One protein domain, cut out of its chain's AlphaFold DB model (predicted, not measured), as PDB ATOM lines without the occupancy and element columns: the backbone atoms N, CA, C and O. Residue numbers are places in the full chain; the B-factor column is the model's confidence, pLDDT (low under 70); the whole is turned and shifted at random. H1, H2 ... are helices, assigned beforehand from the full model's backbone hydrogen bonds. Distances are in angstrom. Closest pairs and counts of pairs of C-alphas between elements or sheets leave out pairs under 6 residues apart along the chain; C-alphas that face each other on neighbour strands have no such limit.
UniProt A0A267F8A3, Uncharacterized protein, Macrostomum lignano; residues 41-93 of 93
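This is residues 41 to 93 of the 93 residues of an uncharacterized protein of Macrostomum lignano (UniProt A0A267F8A3). A helical hairpin of H2 and H3 has H4 packed on H3, and short H1 packed on H4. The 53 printed residues hold four named helices, H1 to H4 in order, and no named strand: all helix. It is compact, radius of gyration of the C-alphas 9.5 A, spanning 25 by 19 by 18 A.

H1, residues 41 to 44, touches H4, residues 83 to 88; the closest C-alphas, Met 42 and Ile 86, are 5.9 A apart. H2, residues 50 to 64, and H3, residues 68 to 79, touch as a hairpin, opposite ways at 44 degrees, a steep tilt; closest C-alphas Cys 60 and Val 71, 5.2 A. H3 touches H4, closest C-alphas Asn 73 and Ala 83, 4.8 A. O i to N i+4 pairs are within hydrogen-bond range throughout H3, 9 of 11 in H2 and 1 of 2 in H4; H1 is too short for one.

H1 begins at C-alpha 41 (124.999, 172.768, 171.990). H2 spans 19.6 A, H3 15.6 A. H4 ends at C-alpha 88 (127.877, 170.757, 164.866).

The printed part has no cut; its links are tight. Residues 66 and 92 to 93 are under pLDDT 70.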
ATOM      1  N   CYS A  41     125.078 173.816 173.000       83.12
ATOM      2  CA  CYS A  41     124.999 172.768 171.990       83.12
ATOM      3  C   CYS A  41     125.582 171.442 172.500       83.12
ATOM      4  O   CYS A  41     124.947 170.408 172.333       83.12
ATOM      5  N   MET A  42     126.724 171.449 173.202       82.94
ATOM      6  CA  MET A  42     127.292 170.224 173.792       82.94
ATOM      7  C   MET A  42     126.332 169.559 174.787       82.94
ATOM      8  O   MET A  42     126.172 168.340 174.764       82.94
ATOM      9  N   LYS A  43     125.647 170.344 175.630       82.19
ATOM     10  CA  LYS A  43     124.599 169.814 176.515       82.19
ATOM     11  C   LYS A  43     123.443 169.204 175.724       82.19
ATOM     12  O   LYS A  43     123.008 168.105 176.054       82.19
ATOM     13  N   LEU A  44     122.968 169.883 174.677       83.81
ATOM     14  CA  LEU A  44     121.911 169.365 173.799       83.81
ATOM     15  C   LEU A  44     122.345 168.105 173.037       83.81
ATOM     16  O   LEU A  44     121.531 167.220 172.797       83.81
ATOM     17  N   ALA A  45     123.632 167.991 172.719       85.25
ATOM     18  CA  ALA A  45     124.234 166.819 172.103       85.25
ATOM     19  C   ALA A  45     124.388 165.627 173.070       85.25
ATOM     20  O   ALA A  45     124.874 164.573 172.662       85.25
ATOM     21  N   GLY A  46     123.987 165.770 174.339       84.44
ATOM     22  CA  GLY A  46     124.038 164.711 175.349       84.44
ATOM     23  C   GLY A  46     125.366 164.615 176.101       84.44
ATOM     24  O   GLY A  46     125.634 163.599 176.740       84.44
ATOM     25  N   VAL A  47     126.215 165.646 176.033       85.31
ATOM     26  CA  VAL A  47     127.451 165.689 176.819       85.31
ATOM     27  C   VAL A  47     127.119 166.029 178.271       85.31
ATOM     28  O   VAL A  47     126.662 167.129 178.588       85.31
ATOM     29  N   ASN A  48     127.401 165.091 179.173       73.75
ATOM     30  CA  ASN A  48     126.989 165.194 180.577       73.75
ATOM     31  C   ASN A  48     127.901 166.082 181.435       73.75
ATOM     32  O   ASN A  48     127.502 166.513 182.515       73.75
ATOM     33  N   SER A  49     129.131 166.357 180.991       77.69
ATOM     34  CA  SER A  49     130.099 167.113 181.787       77.69
ATOM     35  C   SER A  49     130.960 168.030 180.936       77.69
ATOM     36  O   SER A  49     131.832 167.587 180.187       77.69
ATOM     37  N   LEU A  50     130.779 169.335 181.133       72.69
ATOM     38  CA  LEU A  50     131.632 170.342 180.510       72.69
ATOM     39  C   LEU A  50     133.082 170.262 181.019       72.69
ATOM     40  O   LEU A  50     134.023 170.518 180.275       72.69
ATOM     41  N   VAL A  51     133.276 169.826 182.266       77.12
ATOM     42  CA  VAL A  51     134.613 169.581 182.831       77.12
ATOM     43  C   VAL A  51     135.325 168.461 182.067       77.12
ATOM     44  O   VAL A  51     136.523 168.561 181.803       77.12
ATOM     45  N   CYS A  52     134.594 167.419 181.654       81.12
ATOM     46  CA  CYS A  52     135.156 166.371 180.804       81.12
ATOM     47  C   CYS A  52     135.577 166.913 179.434       81.12
ATOM     48  O   CYS A  52     136.681 166.602 178.981       81.12
ATOM     49  N   VAL A  53     134.734 167.742 178.802       79.00
ATOM     50  CA  VAL A  53     135.007 168.374 177.497       79.00
ATOM     51  C   VAL A  53     136.323 169.133 177.552       79.00
ATOM     52  O   VAL A  53     137.210 168.859 176.754       79.00
ATOM     53  N   VAL A  54     136.491 170.030 178.524       74.06
ATOM     54  CA  VAL A  54     137.697 170.864 178.637       74.06
ATOM     55  C   VAL A  54     138.948 170.016 178.889       74.06
ATOM     56  O   VAL A  54     139.973 170.243 178.250       74.06
ATOM     57  N   ASN A  55     138.866 168.997 179.753       76.38
ATOM     58  CA  ASN A  55     139.999 168.105 180.028       76.38
ATOM     59  C   ASN A  55     140.352 167.189 178.842       76.38
ATOM     60  O   ASN A  55     141.512 166.816 178.674       76.38
ATOM     61  N   SER A  56     139.368 166.807 178.025       81.25
ATOM     62  CA  SER A  56     139.560 165.863 176.918       81.25
ATOM     63  C   SER A  56     139.855 166.546 175.587       81.25
ATOM     64  O   SER A  56     140.519 165.946 174.742       81.25
ATOM     65  N   LEU A  57     139.407 167.791 175.395       77.38
ATOM     66  CA  LEU A  57     139.486 168.501 174.122       77.38
ATOM     67  C   LEU A  57     140.910 168.583 173.596       77.38
ATOM     68  O   LEU A  57     141.129 168.301 172.427       77.38
ATOM     69  N   PHE A  58     141.874 168.933 174.445       73.12
ATOM     70  CA  PHE A  58     143.267 169.052 174.024       73.12
ATOM     71  C   PHE A  58     143.807 167.723 173.485       73.12
ATOM     72  O   PHE A  58     144.375 167.672 172.396       73.12
ATOM     73  N   GLY A  59     143.579 166.630 174.220       75.31
ATOM     74  CA  GLY A  59     144.002 165.295 173.797       75.31
ATOM     75  C   GLY A  59     143.307 164.852 172.510       75.31
ATOM     76  O   GLY A  59     143.954 164.305 171.622       75.31
ATOM     77  N   CYS A  60     142.011 165.146 172.387       81.12
ATOM     78  CA  CYS A  60     141.224 164.845 171.196       81.12
ATOM     79  C   CYS A  60     141.636 165.686 169.980       81.12
ATOM     80  O   CYS A  60     141.715 165.159 168.876       81.12
ATOM     81  N   ALA A  61     141.925 166.973 170.155       75.69
ATOM     82  CA  ALA A  61     142.380 167.865 169.093       75.69
ATOM     83  C   ALA A  61     143.768 167.460 168.582       75.69
ATOM     84  O   ALA A  61     143.974 167.376 167.369       75.69
ATOM     85  N   ALA A  62     144.682 167.133 169.501       73.19
ATOM     86  CA  ALA A  62     146.029 166.677 169.177       73.19
ATOM     87  C   ALA A  62     146.026 165.346 168.406       73.19
ATOM     88  O   ALA A  62     146.751 165.210 167.424       73.19
ATOM     89  N   SER A  63     145.183 164.381 168.793       75.31
ATOM     90  CA  SER A  63     145.071 163.093 168.087       75.31
ATOM     91  C   SER A  63     144.325 163.185 166.751       75.31
ATOM     92  O   SER A  63     144.473 162.313 165.897       75.31
ATOM     93  N   SER A  64     143.537 164.241 166.555       76.62
ATOM     94  CA  SER A  64     142.664 164.403 165.389       76.62
ATOM     95  C   SER A  64     143.246 165.292 164.293       76.62
ATOM     96  O   SER A  64     142.614 165.432 163.250       76.62
ATOM     97  N   SER A  65     144.424 165.897 164.499       71.38
ATOM     98  CA  SER A  65     145.042 166.844 163.547       71.38
ATOM     99  C   SER A  65     144.110 167.999 163.135       71.38
ATOM    100  O   SER A  65     144.167 168.481 162.009       71.38
ATOM    101  N   GLY A  66     143.212 168.425 164.033       67.31
ATOM    102  CA  GLY A  66     142.225 169.478 163.757       67.31
ATOM    103  C   GLY A  66     140.979 169.045 162.970       67.31
ATOM    104  O   GLY A  66     140.153 169.894 162.645       67.31
ATOM    105  N   ASP A  67     140.798 167.752 162.682       82.56
ATOM    106  CA  ASP A  67     139.588 167.238 162.031       82.56
ATOM    107  C   ASP A  67     138.411 167.198 163.020       82.56
ATOM    108  O   ASP A  67     138.369 166.372 163.937       82.56
ATOM    109  N   TYR A  68     137.450 168.106 162.845       81.81
ATOM    110  CA  TYR A  68     136.323 168.280 163.765       81.81
ATOM    111  C   TYR A  68     135.488 167.009 163.949       81.81
ATOM    112  O   TYR A  68     135.013 166.759 165.055       81.81
ATOM    113  N   ASN A  69     135.358 166.164 162.920       87.25
ATOM    114  CA  ASN A  69     134.624 164.902 163.041       87.25
ATOM    115  C   ASN A  69     135.333 163.934 163.992       87.25
ATOM    116  O   ASN A  69     134.696 163.274 164.814       87.25
ATOM    117  N   LYS A  70     136.666 163.863 163.914       87.75
ATOM    118  CA  LYS A  70     137.471 163.013 164.799       87.75
ATOM    119  C   LYS A  70     137.506 163.564 166.221       87.75
ATOM    120  O   LYS A  70     137.369 162.793 167.172       87.75
ATOM    121  N   VAL A  71     137.588 164.888 166.368       84.81
ATOM    122  CA  VAL A  71     137.482 165.557 167.671       84.81
ATOM    123  C   VAL A  71     136.130 165.246 168.307       84.81
ATOM    124  O   VAL A  71     136.090 164.788 169.445       84.81
ATOM    125  N   ALA A  72     135.036 165.398 167.563       88.12
ATOM    126  CA  ALA A  72     133.695 165.116 168.053       88.12
ATOM    127  C   ALA A  72     133.511 163.654 168.480       88.12
ATOM    128  O   ALA A  72     132.995 163.400 169.565       88.12
ATOM    129  N   ASN A  73     134.004 162.698 167.687       90.25
ATOM    130  CA  ASN A  73     133.994 161.278 168.052       90.25
ATOM    131  C   ASN A  73     134.816 160.993 169.317       90.25
ATOM    132  O   ASN A  73     134.378 160.248 170.192       90.25
ATOM    133  N   CYS A  74     135.988 161.614 169.454       88.50
ATOM    134  CA  CYS A  74     136.819 161.465 170.643       88.50
ATOM    135  C   CYS A  74     136.148 162.049 171.897       88.50
ATOM    136  O   CYS A  74     136.186 161.423 172.959       88.50
ATOM    137  N   LEU A  75     135.494 163.211 171.784       86.50
ATOM    138  CA  LEU A  75     134.722 163.783 172.885       86.50
ATOM    139  C   LEU A  75     133.495 162.939 173.225       86.50
ATOM    140  O   LEU A  75     133.266 162.705 174.407       86.50
ATOM    141  N   ALA A  76     132.762 162.432 172.234       90.19
ATOM    142  CA  ALA A  76     131.631 161.533 172.459       90.19
ATOM    143  C   ALA A  76     132.066 160.274 173.226       90.19
ATOM    144  O   ALA A  76     131.455 159.905 174.227       90.19
ATOM    145  N   GLY A  77     133.183 159.663 172.819       89.19
ATOM    146  CA  GLY A  77     133.725 158.467 173.465       89.19
ATOM    147  C   GLY A  77     134.262 158.695 174.883       89.19
ATOM    148  O   GLY A  77     134.305 157.756 175.673       89.19
ATOM    149  N   ARG A  78     134.668 159.924 175.231       87.81
ATOM    150  CA  ARG A  78     135.215 160.257 176.563       87.81
ATOM    151  C   ARG A  78     134.203 160.889 177.510       87.81
ATOM    152  O   ARG A  78     134.264 160.648 178.712       87.81
ATOM    153  N   CYS A  79     133.316 161.722 176.983       85.56
ATOM    154  CA  CYS A  79     132.430 162.596 177.748       85.56
ATOM    155  C   CYS A  79     130.944 162.285 177.546       85.56
ATOM    156  O   CYS A  79     130.100 162.931 178.176       85.56
ATOM    157  N   GLY A  80     130.633 161.287 176.715       85.44
ATOM    158  CA  GLY A  80     129.274 160.931 176.332       85.44
ATOM    159  C   GLY A  80     128.688 161.890 175.297       85.44
ATOM    160  O   GLY A  80     129.310 162.878 174.909       85.44
ATOM    161  N   GLY A  81     127.468 161.584 174.867       87.19
ATOM    162  CA  GLY A  81     126.753 162.337 173.841       87.19
ATOM    163  C   GLY A  81     126.926 161.763 172.437       87.19
ATOM    164  O   GLY A  81     127.581 160.741 172.227       87.19
ATOM    165  N   SER A  82     126.293 162.422 171.473       89.44
ATOM    166  CA  SER A  82     126.222 161.972 170.086       89.44
ATOM    167  C   SER A  82     127.255 162.709 169.237       89.44
ATOM    168  O   SER A  82     127.170 163.928 169.082       89.44
ATOM    169  N   ALA A  83     128.234 161.990 168.679       86.19
ATOM    170  CA  ALA A  83     129.331 162.579 167.900       86.19
ATOM    171  C   ALA A  83     128.835 163.440 166.723       86.19
ATOM    172  O   ALA A  83     129.405 164.494 166.441       86.19
ATOM    173  N   GLU A  84     127.738 163.026 166.086       86.94
ATOM    174  CA  GLU A  84     127.083 163.746 164.986       86.94
ATOM    175  C   GLU A  84     126.514 165.107 165.413       86.94
ATOM    176  O   GLU A  84     126.524 166.061 164.640       86.94
ATOM    177  N   LEU A  85     126.060 165.229 166.660       86.19
ATOM    178  CA  LEU A  85     125.585 166.501 167.207       86.19
ATOM    179  C   LEU A  85     126.756 167.339 167.722       86.19
ATOM    180  O   LEU A  85     126.823 168.539 167.471       86.19
ATOM    181  N   ILE A  86     127.722 166.690 168.376       87.31
ATOM    182  CA  ILE A  86     128.928 167.323 168.922       87.31
ATOM    183  C   ILE A  86     129.722 168.024 167.820       87.31
ATOM    184  O   ILE A  86     130.191 169.136 168.052       87.31
ATOM    185  N   VAL A  87     129.853 167.442 166.620       87.31
ATOM    186  CA  VAL A  87     130.587 168.095 165.520       87.31
ATOM    187  C   VAL A  87     129.933 169.411 165.093       87.31
ATOM    188  O   VAL A  87     130.647 170.373 164.827       87.31
ATOM    189  N   SER A  88     128.599 169.506 165.130       86.19
ATOM    190  CA  SER A  88     127.877 170.757 164.866       86.19
ATOM    191  C   SER A  88     128.079 171.806 165.968       86.19
ATOM    192  O   SER A  88     127.846 172.995 165.740       86.19
ATOM    193  N   CYS A  89     128.512 171.382 167.156       83.06
ATOM    194  CA  CYS A  89     128.846 172.256 168.276       83.06
ATOM    195  C   CYS A  89     130.294 172.771 168.222       83.06
ATOM    196  O   CYS A  89     130.651 173.660 169.001       83.06
ATOM    197  N   LEU A  90     131.129 172.221 167.331       82.25
ATOM    198  CA  LEU A  90     132.491 172.682 167.088       82.25
ATOM    199  C   LEU A  90     132.482 173.722 165.963       82.25
ATOM    200  O   LEU A  90     132.056 173.446 164.843       82.25
ATOM    201  N   LYS A  91     132.976 174.925 166.246       71.12
ATOM    202  CA  LYS A  91     133.097 176.000 165.259       71.12
ATOM    203  C   LYS A  91     134.554 176.226 164.878       71.12
ATOM    204  O   LYS A  91     135.456 176.156 165.719       71.12
ATOM    205  N   LYS A  92     134.755 176.511 163.587       60.31
ATOM    206  CA  LYS A  92     136.019 177.049 163.080       60.31
ATOM    207  C   LYS A  92     136.258 178.449 163.670       60.31
ATOM    208  O   LYS A  92     135.272 179.130 163.962       60.31
ATOM    209  N   PRO A  93     137.530 178.831 163.875       57.41
ATOM    210  CA  PRO A  93     137.904 180.197 164.224       57.41
ATOM    211  C   PRO A  93     137.443 181.208 163.173       57.41
ATOM    212  O   PRO A  93     137.339 180.817 161.985       57.41
TER     213      PRO A  93